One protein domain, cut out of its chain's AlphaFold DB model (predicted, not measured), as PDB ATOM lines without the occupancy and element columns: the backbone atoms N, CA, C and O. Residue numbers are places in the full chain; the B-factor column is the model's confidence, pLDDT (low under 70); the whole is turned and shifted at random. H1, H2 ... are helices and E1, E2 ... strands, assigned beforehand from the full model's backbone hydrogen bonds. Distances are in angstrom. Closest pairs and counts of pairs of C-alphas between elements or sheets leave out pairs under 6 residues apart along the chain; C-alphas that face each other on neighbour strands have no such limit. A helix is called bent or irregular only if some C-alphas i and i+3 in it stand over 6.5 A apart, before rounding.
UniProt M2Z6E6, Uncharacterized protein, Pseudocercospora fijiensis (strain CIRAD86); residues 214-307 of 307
ATOM      1  N   VAL A 214      11.558 -31.513 -24.752       93.44
ATOM      2  CA  VAL A 214      11.827 -31.772 -26.171       93.44
ATOM      3  C   VAL A 214      10.659 -32.510 -26.826       93.44
ATOM      4  O   VAL A 214      10.134 -32.051 -27.838       93.44
ATOM      5  N   LEU A 215      10.237 -33.629 -26.236       92.69
ATOM      6  CA  LEU A 215       9.240 -34.527 -26.825       92.69
ATOM      7  C   LEU A 215       7.819 -33.950 -26.819       92.69
ATOM      8  O   LEU A 215       7.012 -34.299 -27.676       92.69
ATOM      9  N   GLU A 216       7.482 -33.079 -25.872       92.44
ATOM     10  CA  GLU A 216       6.140 -32.507 -25.756       92.44
ATOM     11  C   GLU A 216       6.124 -31.065 -26.257       92.44
ATOM     12  O   GLU A 216       5.404 -30.758 -27.203       92.44
ATOM     13  N   VAL A 217       6.949 -30.191 -25.672       94.69
ATOM     14  CA  VAL A 217       6.872 -28.746 -25.934       94.69
ATOM     15  C   VAL A 217       7.472 -28.407 -27.292       94.69
ATOM     16  O   VAL A 217       6.755 -27.905 -28.153       94.69
ATOM     17  N   LEU A 218       8.749 -28.725 -27.529       95.31
ATOM     18  CA  LEU A 218       9.401 -28.383 -28.801       95.31
ATOM     19  C   LEU A 218       8.733 -29.067 -29.993       95.31
ATOM     20  O   LEU A 218       8.527 -28.421 -31.014       95.31
ATOM     21  N   ARG A 219       8.340 -30.338 -29.844       95.81
ATOM     22  CA  ARG A 219       7.566 -31.052 -30.866       95.81
ATOM     23  C   ARG A 219       6.244 -30.352 -31.182       95.81
ATOM     24  O   ARG A 219       5.882 -30.254 -32.346       95.81
ATOM     25  N   SER A 220       5.508 -29.882 -30.172       95.69
ATOM     26  CA  SER A 220       4.201 -29.245 -30.392       95.69
ATOM     27  C   SER A 220       4.283 -27.887 -31.096       95.69
ATOM     28  O   SER A 220       3.352 -27.538 -31.821       95.69
ATOM     29  N   GLU A 221       5.391 -27.170 -30.898       96.44
ATOM     30  CA  GLU A 221       5.671 -25.835 -31.450       96.44
ATOM     31  C   GLU A 221       6.393 -25.889 -32.807       96.44
ATOM     32  O   GLU A 221       6.593 -24.862 -33.455       96.44
ATOM     33  N   ALA A 222       6.827 -27.076 -33.233       97.06
ATOM     34  CA  ALA A 222       7.503 -27.274 -34.504       97.06
ATOM     35  C   ALA A 222       6.540 -27.139 -35.689       97.06
ATOM     36  O   ALA A 222       5.352 -27.454 -35.590       97.06
ATOM     37  N   GLN A 223       7.077 -26.714 -36.836       96.81
ATOM     38  CA  GLN A 223       6.319 -26.651 -38.086       96.81
ATOM     39  C   GLN A 223       5.882 -28.052 -38.535       96.81
ATOM     40  O   GLN A 223       4.756 -28.225 -38.994       96.81
ATOM     41  N   ASP A 224       6.767 -29.038 -38.373       96.94
ATOM     42  CA  ASP A 224       6.476 -30.453 -38.580       96.94
ATOM     43  C   ASP A 224       6.752 -31.226 -37.280       96.94
ATOM     44  O   ASP A 224       7.845 -31.183 -36.710       96.94
ATOM     45  N   ARG A 225       5.721 -31.920 -36.792       96.25
ATOM     46  CA  ARG A 225       5.757 -32.663 -35.529       96.25
ATOM     47  C   ARG A 225       6.489 -33.990 -35.633       96.25
ATOM     48  O   ARG A 225       6.880 -34.498 -34.591       96.25
ATOM     49  N   GLU A 226       6.687 -34.540 -36.825       95.56
ATOM     50  CA  GLU A 226       7.446 -35.779 -37.018       95.56
ATOM     51  C   GLU A 226       8.892 -35.508 -37.456       95.56
ATOM     52  O   GLU A 226       9.773 -36.334 -37.207       95.56
ATOM     53  N   ASP A 227       9.176 -34.326 -38.016       97.06
ATOM     54  CA  ASP A 227      10.544 -33.909 -38.328       97.06
ATOM     55  C   ASP A 227      11.283 -33.351 -37.103       97.06
ATOM     56  O   ASP A 227      11.127 -32.208 -36.667       97.06
ATOM     57  N   VAL A 228      12.212 -34.160 -36.608       97.25
ATOM     58  CA  VAL A 228      13.133 -33.823 -35.522       97.25
ATOM     59  C   VAL A 228      13.987 -32.574 -35.822       97.25
ATOM     60  O   VAL A 228      14.384 -31.856 -34.896       97.25
ATOM     61  N   SER A 229      14.264 -32.274 -37.095       97.56
ATOM     62  CA  SER A 229      15.011 -31.072 -37.496       97.56
ATOM     63  C   SER A 229      14.207 -29.794 -37.257       97.56
ATOM     64  O   SER A 229      14.791 -28.776 -36.867       97.56
ATOM     65  N   SER A 230      12.883 -29.861 -37.422       97.75
ATOM     66  CA  SER A 230      11.951 -28.780 -37.097       97.75
ATOM     67  C   SER A 230      11.934 -28.492 -35.591       97.75
ATOM     68  O   SER A 230      11.978 -27.338 -35.173       97.75
ATOM     69  N   TRP A 231      12.009 -29.516 -34.733       97.06
ATOM     70  CA  TRP A 231      12.078 -29.307 -33.277       97.06
ATOM     71  C   TRP A 231      13.395 -28.632 -32.873       97.06
ATOM     72  O   TRP A 231      13.436 -27.755 -32.005       97.06
ATOM     73  N   ALA A 232      14.496 -29.056 -33.502       97.25
ATOM     74  CA  ALA A 232      15.822 -28.492 -33.279       97.25
ATOM     75  C   ALA A 232      15.902 -27.017 -33.701       97.25
ATOM     76  O   ALA A 232      16.620 -26.248 -33.067       97.25
ATOM     77  N   GLU A 233      15.154 -26.616 -34.732       97.44
ATOM     78  CA  GLU A 233      15.003 -25.221 -35.154       97.44
ATOM     79  C   GLU A 233      14.362 -24.349 -34.081       97.44
ATOM     80  O   GLU A 233      14.889 -23.283 -33.763       97.44
ATOM     81  N   VAL A 234      13.262 -24.828 -33.498       97.06
ATOM     82  CA  VAL A 234      12.549 -24.123 -32.429       97.06
ATOM     83  C   VAL A 234      13.483 -23.871 -31.247       97.06
ATOM     84  O   VAL A 234      13.573 -22.743 -30.752       97.06
ATOM     85  N   LEU A 235      14.227 -24.898 -30.815       96.38
ATOM     86  CA  LEU A 235      15.194 -24.725 -29.734       96.38
ATOM     87  C   LEU A 235      16.326 -23.780 -30.133       96.38
ATOM     88  O   LEU A 235      16.645 -22.887 -29.353       96.38
ATOM     89  N   ASP A 236      16.922 -23.966 -31.316       96.12
ATOM     90  CA  ASP A 236      18.007 -23.121 -31.827       96.12
ATOM     91  C   ASP A 236      17.617 -21.648 -31.794       96.12
ATOM     92  O   ASP A 236      18.341 -20.838 -31.220       96.12
ATOM     93  N   HIS A 237      16.437 -21.310 -32.310       95.75
ATOM     94  CA  HIS A 237      15.925 -19.948 -32.282       95.75
ATOM     95  C   HIS A 237      15.825 -19.401 -30.848       95.75
ATOM     96  O   HIS A 237      16.271 -18.284 -30.582       95.75
ATOM     97  N   ALA A 238      15.299 -20.193 -29.909       94.31
ATOM     98  CA  ALA A 238      15.133 -19.776 -28.519       94.31
ATOM     99  C   ALA A 238      16.469 -19.590 -27.770       94.31
ATOM    100  O   ALA A 238      16.588 -18.687 -26.943       94.31
ATOM    101  N   VAL A 239      17.491 -20.416 -28.039       94.38
ATOM    102  CA  VAL A 239      18.773 -20.367 -27.303       94.38
ATOM    103  C   VAL A 239      19.898 -19.634 -28.033       94.38
ATOM    104  O   VAL A 239      20.942 -19.392 -27.425       94.38
ATOM    105  N   ARG A 240      19.723 -19.245 -29.303       94.19
ATOM    106  CA  ARG A 240      20.784 -18.653 -30.144       94.19
ATOM    107  C   ARG A 240      21.509 -17.494 -29.467       94.19
ATOM    108  O   ARG A 240      22.737 -17.470 -29.440       94.19
ATOM    109  N   GLY A 241      20.762 -16.553 -28.887       91.25
ATOM    110  CA  GLY A 241      21.346 -15.397 -28.200       91.25
ATOM    111  C   GLY A 241      22.253 -15.803 -27.035       91.25
ATOM    112  O   GLY A 241      23.363 -15.292 -26.910       91.25
ATOM    113  N   LEU A 242      21.814 -16.772 -26.226       90.50
ATOM    114  CA  LEU A 242      22.596 -17.312 -25.111       90.50
ATOM    115  C   LEU A 242      23.879 -17.999 -25.606       90.50
ATOM    116  O   LEU A 242      24.946 -17.793 -25.032       90.50
ATOM    117  N   LEU A 243      23.790 -18.797 -26.676       92.31
ATOM    118  CA  LEU A 243      24.940 -19.517 -27.231       92.31
ATOM    119  C   LEU A 243      25.998 -18.574 -27.815       92.31
ATOM    120  O   LEU A 243      27.189 -18.819 -27.638       92.31
ATOM    121  N   LEU A 244      25.584 -17.482 -28.463       91.19
ATOM    122  CA  LEU A 244      26.503 -16.464 -28.981       91.19
ATOM    123  C   LEU A 244      27.266 -15.755 -27.853       91.19
ATOM    124  O   LEU A 244      28.485 -15.592 -27.943       91.19
ATOM    125  N   VAL A 245      26.576 -15.387 -26.767       89.50
ATOM    126  CA  VAL A 245      27.224 -14.809 -25.576       89.50
ATOM    127  C   VAL A 245      28.202 -15.811 -24.969       89.50
ATOM    128  O   VAL A 245      29.369 -15.485 -24.752       89.50
ATOM    129  N   ALA A 246      27.770 -17.058 -24.777       88.94
ATOM    130  CA  ALA A 246      28.618 -18.092 -24.203       88.94
ATOM    131  C   ALA A 246      29.858 -18.390 -25.066       88.94
ATOM    132  O   ALA A 246      30.946 -18.582 -24.516       88.94
ATOM    133  N   GLN A 247      29.738 -18.381 -26.398       90.69
ATOM    134  CA  GLN A 247      30.880 -18.499 -27.310       90.69
ATOM    135  C   GLN A 247      31.890 -17.376 -27.083       90.69
ATOM    136  O   GLN A 247      33.083 -17.640 -26.915       90.69
ATOM    137  N   ALA A 248      31.421 -16.124 -27.079       90.12
ATOM    138  CA  ALA A 248      32.277 -14.958 -26.898       90.12
ATOM    139  C   ALA A 248      33.015 -15.027 -25.552       90.12
ATOM    140  O   ALA A 248      34.233 -14.844 -25.497       90.12
ATOM    141  N   THR A 249      32.307 -15.390 -24.480       88.94
ATOM    142  CA  THR A 249      32.898 -15.526 -23.148       88.94
ATOM    143  C   THR A 249      33.911 -16.670 -23.054       88.94
ATOM    144  O   THR A 249      34.935 -16.516 -22.384       88.94
ATOM    145  N   ASN A 250      33.665 -17.821 -23.692       87.31
ATOM    146  CA  ASN A 250      34.608 -18.946 -23.661       87.31
ATOM    147  C   ASN A 250      35.866 -18.665 -24.489       87.31
ATOM    148  O   ASN A 250      36.968 -18.943 -24.011       87.31
ATOM    149  N   ARG A 251      35.726 -18.022 -25.655       88.31
ATOM    150  CA  ARG A 251      36.869 -17.567 -26.460       88.31
ATOM    151  C   ARG A 251      37.739 -16.566 -25.719       88.31
ATOM    152  O   ARG A 251      38.949 -16.742 -25.674       88.31
ATOM    153  N   ALA A 252      37.129 -15.574 -25.069       88.88
ATOM    154  CA  ALA A 252      37.863 -14.606 -24.252       88.88
ATOM    155  C   ALA A 252      38.663 -15.269 -23.113       88.88
ATOM    156  O   ALA A 252      39.655 -14.719 -22.647       88.88
ATOM    157  N   LYS A 253      38.248 -16.464 -22.670       87.94
ATOM    158  CA  LYS A 253      38.913 -17.253 -21.623       87.94
ATOM    159  C   LYS A 253      39.863 -18.326 -22.174       87.94
ATOM    160  O   LYS A 253      40.390 -19.095 -21.373       87.94
ATOM    161  N   GLY A 254      40.044 -18.421 -23.496       88.56
ATOM    162  CA  GLY A 254      40.879 -19.443 -24.139       88.56
ATOM    163  C   GLY A 254      40.392 -20.877 -23.903       88.56
ATOM    164  O   GLY A 254      41.202 -21.786 -23.738       88.56
ATOM    165  N   ARG A 255      39.074 -21.085 -23.791       85.44
ATOM    166  CA  ARG A 255      38.484 -22.396 -23.485       85.44
ATOM    167  C   ARG A 255      37.813 -23.003 -24.706       85.44
ATOM    168  O   ARG A 255      37.000 -22.343 -25.350       85.44
ATOM    169  N   LYS A 256      38.058 -24.300 -24.907       86.12
ATOM    170  CA  LYS A 256      37.269 -25.134 -25.818       86.12
ATOM    171  C   LYS A 256      35.820 -25.178 -25.354       86.12
ATOM    172  O   LYS A 256      35.558 -25.239 -24.149       86.12
ATOM    173  N   TRP A 257      34.895 -25.160 -26.302       85.88
ATOM    174  CA  TRP A 257      33.472 -25.151 -25.997       85.88
ATOM    175  C   TRP A 257      32.651 -25.740 -27.151       85.88
ATOM    176  O   TRP A 257      33.025 -25.619 -28.321       85.88
ATOM    177  N   ARG A 258      31.515 -26.353 -26.811       87.50
ATOM    178  CA  ARG A 258      30.514 -26.861 -27.758       87.50
ATOM    179  C   ARG A 258      29.115 -26.470 -27.304       87.50
ATOM    180  O   ARG A 258      28.852 -26.373 -26.103       87.50
ATOM    181  N   ALA A 259      28.178 -26.314 -28.236       83.88
ATOM    182  CA  ALA A 259      26.793 -25.967 -27.906       83.88
ATOM    183  C   ALA A 259      26.142 -27.014 -26.983       83.88
ATOM    184  O   ALA A 259      25.432 -26.670 -26.037       83.88
ATOM    185  N   LEU A 260      26.443 -28.296 -27.213       88.69
ATOM    186  CA  LEU A 260      25.963 -29.411 -26.389       88.69
ATOM    187  C   LEU A 260      26.658 -29.527 -25.022       88.69
ATOM    188  O   LEU A 260      26.152 -30.233 -24.150       88.69
ATOM    189  N   ASP A 261      27.780 -28.835 -24.796       86.38
ATOM    190  CA  ASP A 261      28.350 -28.748 -23.446       86.38
ATOM    191  C   ASP A 261      27.444 -27.894 -22.554       86.38
ATOM    192  O   ASP A 261      27.266 -28.214 -21.374       86.38
ATOM    193  N   ILE A 262      26.827 -26.865 -23.154       89.69
ATOM    194  CA  ILE A 262      25.886 -25.948 -22.512       89.69
ATOM    195  C   ILE A 262      24.497 -26.564 -22.435       89.69
ATOM    196  O   ILE A 262      23.937 -26.632 -21.348       89.69
ATOM    197  N   ILE A 263      23.924 -27.028 -23.542       93.38
ATOM    198  CA  ILE A 263      22.561 -27.573 -23.553       93.38
ATOM    199  C   ILE A 263      22.607 -29.084 -23.337       93.38
ATOM    200  O   ILE A 263      22.978 -29.838 -24.234       93.38
ATOM    201  N   GLN A 264      22.186 -29.540 -22.156       93.88
ATOM    202  CA  GLN A 264      22.179 -30.958 -21.803       93.88
ATOM    203  C   GLN A 264      20.752 -31.451 -21.577       93.88
ATOM    204  O   GLN A 264      20.012 -30.893 -20.771       93.88
ATOM    205  N   LEU A 265      20.366 -32.538 -22.243       91.56
ATOM    206  CA  LEU A 265      19.083 -33.185 -21.965       91.56
ATOM    207  C   LEU A 265      19.235 -34.140 -20.783       91.56
ATOM    208  O   LEU A 265      20.197 -34.913 -20.714       91.56
ATOM    209  N   ARG A 266      18.288 -34.078 -19.852       89.00
ATOM    210  CA  ARG A 266      18.266 -34.892 -18.643       89.00
ATOM    211  C   ARG A 266      16.919 -35.585 -18.510       89.00
ATOM    212  O   ARG A 266      15.877 -34.944 -18.389       89.00
ATOM    213  N   ARG A 267      16.979 -36.908 -18.377       82.69
ATOM    214  CA  ARG A 267      15.806 -37.739 -18.133       82.69
ATOM    215  C   ARG A 267      15.157 -37.402 -16.795       82.69
ATOM    216  O   ARG A 267      15.806 -37.442 -15.742       82.69
ATOM    217  N   GLU A 268      13.868 -37.091 -16.821       74.44
ATOM    218  CA  GLU A 268      13.084 -36.931 -15.601       74.44
ATOM    219  C   GLU A 268      12.729 -38.299 -15.011       74.44
ATOM    220  O   GLU A 268      12.400 -39.249 -15.721       74.44
ATOM    221  N   LYS A 269      12.765 -38.410 -13.678       66.44
ATOM    222  CA  LYS A 269      12.459 -39.663 -12.966       66.44
ATOM    223  C   LYS A 269      10.994 -40.120 -13.104       66.44
ATOM    224  O   LYS A 269      10.683 -41.203 -12.622       66.44
ATOM    225  N   ARG A 270      10.106 -39.332 -13.731       56.41
ATOM    226  CA  ARG A 270       8.670 -39.644 -13.867       56.41
ATOM    227  C   ARG A 270       8.380 -40.907 -14.694       56.41
ATOM    228  O   ARG A 270       7.343 -41.510 -14.480       56.41
ATOM    229  N   TYR A 271       9.307 -41.380 -15.530       51.88
ATOM    230  CA  TYR A 271       9.102 -42.542 -16.417       51.88
ATOM    231  C   TYR A 271       9.504 -43.910 -15.817       51.88
ATOM    232  O   TYR A 271       9.953 -44.798 -16.546       51.88
ATOM    233  N   ARG A 272       9.414 -44.078 -14.489       50.09
ATOM    234  CA  ARG A 272       9.852 -45.289 -13.758       50.09
ATOM    235  C   ARG A 272       8.774 -46.365 -13.548       50.09
ATOM    236  O   ARG A 272       9.008 -47.273 -12.764       50.09
ATOM    237  N   LEU A 273       7.623 -46.280 -14.208       53.19
ATOM    238  CA  LEU A 273       6.677 -47.399 -14.213       53.19
ATOM    239  C   LEU A 273       7.085 -48.368 -15.333       53.19
ATOM    240  O   LEU A 273       7.434 -47.944 -16.436       53.19
ATOM    241  N   GLU A 274       7.212 -49.641 -14.980       55.62
ATOM    242  CA  GLU A 274       7.807 -50.712 -15.780       55.62
ATOM    243  C   GLU A 274       6.691 -51.579 -16.368       55.62
ATOM    244  O   GLU A 274       6.396 -52.645 -15.846       55.62
ATOM    245  N   ASP A 275       6.083 -51.110 -17.459       61.09
ATOM    246  CA  ASP A 275       5.246 -51.947 -18.326       61.09
ATOM    247  C   ASP A 275       6.012 -52.260 -19.618       61.09
ATOM    248  O   ASP A 275       6.725 -51.404 -20.151       61.09
ATOM    249  N   VAL A 276       5.874 -53.486 -20.128       61.53
ATOM    250  CA  VAL A 276       6.614 -53.987 -21.302       61.53
ATOM    251  C   VAL A 276       6.300 -53.175 -22.568       61.53
ATOM    252  O   VAL A 276       7.211 -52.883 -23.337       61.53
ATOM    253  N   GLU A 277       5.059 -52.714 -22.748       63.28
ATOM    254  CA  GLU A 277       4.679 -51.833 -23.869       63.28
ATOM    255  C   GLU A 277       5.387 -50.470 -23.813       63.28
ATOM    256  O   GLU A 277       5.770 -49.919 -24.845       63.28
ATOM    257  N   GLN A 278       5.689 -49.965 -22.613       70.00
ATOM    258  CA  GLN A 278       6.443 -48.721 -22.466       70.00
ATOM    259  C   GLN A 278       7.923 -48.883 -22.836       70.00
ATOM    260  O   GLN A 278       8.631 -47.884 -22.938       70.00
ATOM    261  N   VAL A 279       8.444 -50.106 -22.989       78.31
ATOM    262  CA  VAL A 279       9.861 -50.328 -23.321       78.31
ATOM    263  C   VAL A 279      10.157 -49.917 -24.761       78.31
ATOM    264  O   VAL A 279      11.152 -49.226 -24.988       78.31
ATOM    265  N   GLU A 280       9.292 -50.288 -25.706       80.19
ATOM    266  CA  GLU A 280       9.481 -49.961 -27.123       80.19
ATOM    267  C   GLU A 280       9.223 -48.470 -27.389       80.19
ATOM    268  O   GLU A 280      10.022 -47.816 -28.056       80.19
ATOM    269  N   GLU A 281       8.201 -47.883 -26.758       82.69
ATOM    270  CA  GLU A 281       7.970 -46.431 -26.793       82.69
ATOM    271  C   GLU A 281       9.181 -45.663 -26.229       82.69
ATOM    272  O   GLU A 281       9.726 -44.765 -26.873       82.69
ATOM    273  N   LYS A 282       9.722 -46.099 -25.078       84.00
ATOM    274  CA  LYS A 282      10.950 -45.522 -24.497       84.00
ATOM    275  C   LYS A 282      12.170 -45.699 -25.402       84.00
ATOM    276  O   LYS A 282      13.125 -44.929 -25.263       84.00
ATOM    277  N   ARG A 283      12.204 -46.716 -26.268       87.81
ATOM    278  CA  ARG A 283      13.279 -46.914 -27.247       87.81
ATOM    279  C   ARG A 283      13.152 -45.913 -28.390       87.81
ATOM    280  O   ARG A 283      14.124 -45.208 -28.659       87.81
ATOM    281  N   GLN A 284      11.967 -45.789 -28.981       90.25
ATOM    282  CA  GLN A 284      11.697 -44.814 -30.040       90.25
ATOM    283  C   GLN A 284      11.975 -43.382 -29.565       90.25
ATOM    284  O   GLN A 284      12.653 -42.621 -30.254       90.25
ATOM    285  N   ASP A 285      11.561 -43.031 -28.345       92.00
ATOM    286  CA  ASP A 285      11.852 -41.725 -27.747       92.00
ATOM    287  C   ASP A 285      13.356 -41.458 -27.620       92.00
ATOM    288  O   ASP A 285      13.822 -40.349 -27.884       92.00
ATOM    289  N   ARG A 286      14.152 -42.466 -27.243       91.88
ATOM    290  CA  ARG A 286      15.616 -42.322 -27.167       91.88
ATOM    291  C   ARG A 286      16.234 -42.080 -28.534       91.88
ATOM    292  O   ARG A 286      17.124 -41.236 -28.640       91.88
ATOM    293  N   GLU A 287      15.773 -42.796 -29.552       95.00
ATOM    294  CA  GLU A 287      16.235 -42.625 -30.929       95.00
ATOM    295  C   GLU A 287      15.883 -41.218 -31.440       95.00
ATOM    296  O   GLU A 287      16.765 -40.506 -31.928       95.00
ATOM    297  N   LYS A 288      14.650 -40.746 -31.198       95.56
ATOM    298  CA  LYS A 288      14.217 -39.374 -31.523       95.56
ATOM    299  C   LYS A 288      15.040 -38.315 -30.778       95.56
ATOM    300  O   LYS A 288      15.512 -37.360 -31.394       95.56
ATOM    301  N   LEU A 289      15.298 -38.488 -29.479       95.25
ATOM    302  CA  LEU A 289      16.139 -37.573 -28.691       95.25
ATOM    303  C   LEU A 289      17.602 -37.559 -29.160       95.25
ATOM    304  O   LEU A 289      18.263 -36.518 -29.112       95.25
ATOM    305  N   GLN A 290      18.132 -38.696 -29.613       95.69
ATOM    306  CA  GLN A 290      19.478 -38.774 -30.177       95.69
ATOM    307  C   GLN A 290      19.555 -38.068 -31.534       95.69
ATOM    308  O   GLN A 290      20.466 -37.258 -31.736       95.69
ATOM    309  N   ALA A 291      18.587 -38.311 -32.420       96.81
ATOM    310  CA  ALA A 291      18.456 -37.598 -33.689       96.81
ATOM    311  C   ALA A 291      18.323 -36.082 -33.457       96.81
ATOM    312  O   ALA A 291      19.005 -35.289 -34.105       96.81
ATOM    313  N   PHE A 292      17.550 -35.676 -32.445       97.06
ATOM    314  CA  PHE A 292      17.369 -34.276 -32.062       97.06
ATOM    315  C   PHE A 292      18.688 -33.619 -31.667       97.06
ATOM    316  O   PHE A 292      19.014 -32.540 -32.159       97.06
ATOM    317  N   ARG A 293      19.492 -34.280 -30.824       95.81
ATOM    318  CA  ARG A 293      20.812 -33.765 -30.424       95.81
ATOM    319  C   ARG A 293      21.729 -33.557 -31.629       95.81
ATOM    320  O   ARG A 293      22.459 -32.568 -31.667       95.81
ATOM    321  N   GLN A 294      21.700 -34.471 -32.600       96.12
ATOM    322  CA  GLN A 294      22.499 -34.359 -33.822       96.12
ATOM    323  C   GLN A 294      22.014 -33.208 -34.710       96.12
ATOM    324  O   GLN A 294      22.832 -32.395 -35.145       96.12
ATOM    325  N   ALA A 295      20.701 -33.095 -34.923       96.75
ATOM    326  CA  ALA A 295      20.095 -32.016 -35.699       96.75
ATOM    327  C   ALA A 295      20.376 -30.642 -35.071       96.75
ATOM    328  O   ALA A 295      20.863 -29.737 -35.748       96.75
ATOM    329  N   PHE A 296      20.168 -30.507 -33.758       96.25
ATOM    330  CA  PHE A 296      20.460 -29.283 -33.013       96.25
ATOM    331  C   PHE A 296      21.937 -28.902 -33.105       96.25
ATOM    332  O   PHE A 296      22.250 -27.758 -33.424       96.25
ATOM    333  N   ARG A 297      22.855 -29.860 -32.916       94.38
ATOM    334  CA  ARG A 297      24.294 -29.609 -33.074       94.38
ATOM    335  C   ARG A 297      24.630 -29.109 -34.476       94.38
ATOM    336  O   ARG A 297      25.362 -28.137 -34.614       94.38
ATOM    337  N   LYS A 298      24.085 -29.747 -35.516       94.81
ATOM    338  CA  LYS A 298      24.304 -29.329 -36.907       94.81
ATOM    339  C   LYS A 298      23.853 -27.881 -37.132       94.81
ATOM    340  O   LYS A 298      24.584 -27.125 -37.766       94.81
ATOM    341  N   ARG A 299      22.692 -27.485 -36.594       95.31
ATOM    342  CA  ARG A 299      22.178 -26.107 -36.700       95.31
ATOM    343  C   ARG A 299      23.023 -25.109 -35.918       95.31
ATOM    344  O   ARG A 299      23.415 -24.089 -36.473       95.31
ATOM    345  N   ALA A 300      23.351 -25.428 -34.669       94.12
ATOM    346  CA  ALA A 300      24.186 -24.585 -33.823       94.12
ATOM    347  C   ALA A 300      25.558 -24.330 -34.488       94.12
ATOM    348  O   ALA A 300      26.020 -23.194 -34.568       94.12
ATOM    349  N   ASN A 301      26.158 -25.355 -35.098       92.69
ATOM    350  CA  ASN A 301      27.457 -25.256 -35.776       92.69
ATOM    351  C   ASN A 301      27.434 -24.425 -37.062       92.69
ATOM    352  O   ASN A 301      28.492 -24.028 -37.543       92.69
ATOM    353  N   ALA A 302      26.256 -24.130 -37.619       92.62
ATOM    354  CA  ALA A 302      26.150 -23.280 -38.802       92.62
ATOM    355  C   ALA A 302      26.575 -21.828 -38.517       92.62
ATOM    356  O   ALA A 302      27.052 -21.141 -39.416       92.62
ATOM    357  N   TYR A 303      26.424 -21.359 -37.273       92.25
ATOM    358  CA  TYR A 303      26.827 -20.008 -36.857       92.25
ATOM    359  C   TYR A 303      27.859 -20.003 -35.725       92.25
ATOM    360  O   TYR A 303      28.514 -18.987 -35.478       92.25
ATOM    361  N   LEU A 304      28.057 -21.133 -35.048       90.69
ATOM    362  CA  LEU A 304      29.099 -21.295 -34.050       90.69
ATOM    363  C   LEU A 304      30.331 -21.941 -34.683       90.69
ATOM    364  O   LEU A 304      30.279 -23.070 -35.154       90.69
ATOM    365  N   ARG A 305      31.486 -21.274 -34.607       80.25
ATOM    366  CA  ARG A 305      32.777 -21.956 -34.794       80.25
ATOM    367  C   ARG A 305      33.109 -22.703 -33.496       80.25
ATOM    368  O   ARG A 305      33.663 -22.090 -32.575       80.25
ATOM    369  N   GLU A 306      32.613 -23.937 -33.388       75.00
ATOM    370  CA  GLU A 306      32.997 -24.905 -32.346       75.00
ATOM    371  C   GLU A 306      34.481 -25.290 -32.489       75.00
ATOM    372  O   GLU A 306      35.034 -25.217 -33.589       75.00
ATOM    373  N   GLU A 307      35.104 -25.701 -31.378       58.81
ATOM    374  CA  GLU A 307      36.497 -26.189 -31.295       58.81
ATOM    375  C   GLU A 307      36.596 -27.668 -30.866       58.81
ATOM    376  O   GLU A 307      35.694 -28.192 -30.158       58.81
TER     377      GLU A 307
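What this domain is: This is residues 214 to 307 of the 307 residues of an uncharacterized protein of Pseudocercospora fijiensis (strain CIRAD86) (UniProt M2Z6E6). A long helix, H4, runs along much of the length of a loose, elongated model, and the first arm of the bent helix H2, H2a, crosses its later part, with the short helix H1 packed on H2a. The second arm, H2b, points away from this crossing; from its far end the backbone folds back through the very short helix H3 and the strand E1 to the first residue of H4, where residues 272 to 281 stick out. The printed part has 94 residues, with four named helices and one named strand in the order H1, H2, H3, E1, H4, and its class is mostly helix. The radius of gyration of the C-alphas is 15.4 A, and the C-alphas span 50 by 27 by 17 A.

How they stand to each other: H1, residues 214 to 221, touches H2a, residues 228 to 238, about perpendicular at 77 degrees; their closest C-alphas, of Leu 218 and Trp 231, are 5.3 A apart. H2, residues 228 to 252, was assigned as one helix by its hydrogen bonds but is bent: C-alphas 238 and 241 are 7.6 A apart, and H2a and H2b, residues 241 to 252, stand only just about perpendicular at 73 degrees. H2b is close to but not clearly touching H3, residues 259 to 262, with the closest C-alphas, of Leu 243 and Ala 259, 6.7 A apart. E1, residues 263 to 266, pairs with no named strand and is near H4, residues 277 to 300, with 7 pairs of C-alphas within 10 A. H4 is the hub, the helix that touches most others. It touches H2a at a steep tilt of 54 degrees, the same way, closest at the C-alphas of Ala 232 and Phe 296, 4.7 A apart. With residues 293 to 300 alone it touches H3, closest at the C-alphas of Ala 259 and Ala 300, 6.6 A apart. H1 and H4 only just touch, with 3 pairs of C-alphas within 8 A. H2b and H4 are only just apart, at 8.3 A. Every O i to N i+4 pair is within hydrogen-bond range in H2a and H2b, against 2 of 4 in H1 and 19 of 20 in H4; H3 is too short for such a pair.

Where its parts are: H1 begins at C-alpha 214 (11.827, -31.772, -26.171) and is 10.1 A long. H2a measures 15.8 A and H2b 17.0 A, ending at C-alpha 252 (37.863, -14.606, -24.252). H3 is 5.5 A long and E1 9.8 A. H4 measures 35.0 A and ends at C-alpha 300 (24.186, -24.585, -33.823).

The domain as a whole: The two C-alphas farthest apart, of Ala 252 and Val 276, are 50.4 A apart. The printed part has no cut and no long link. Confidence is under 70 at residues 269 to 277 and at residue 307, the chain's last.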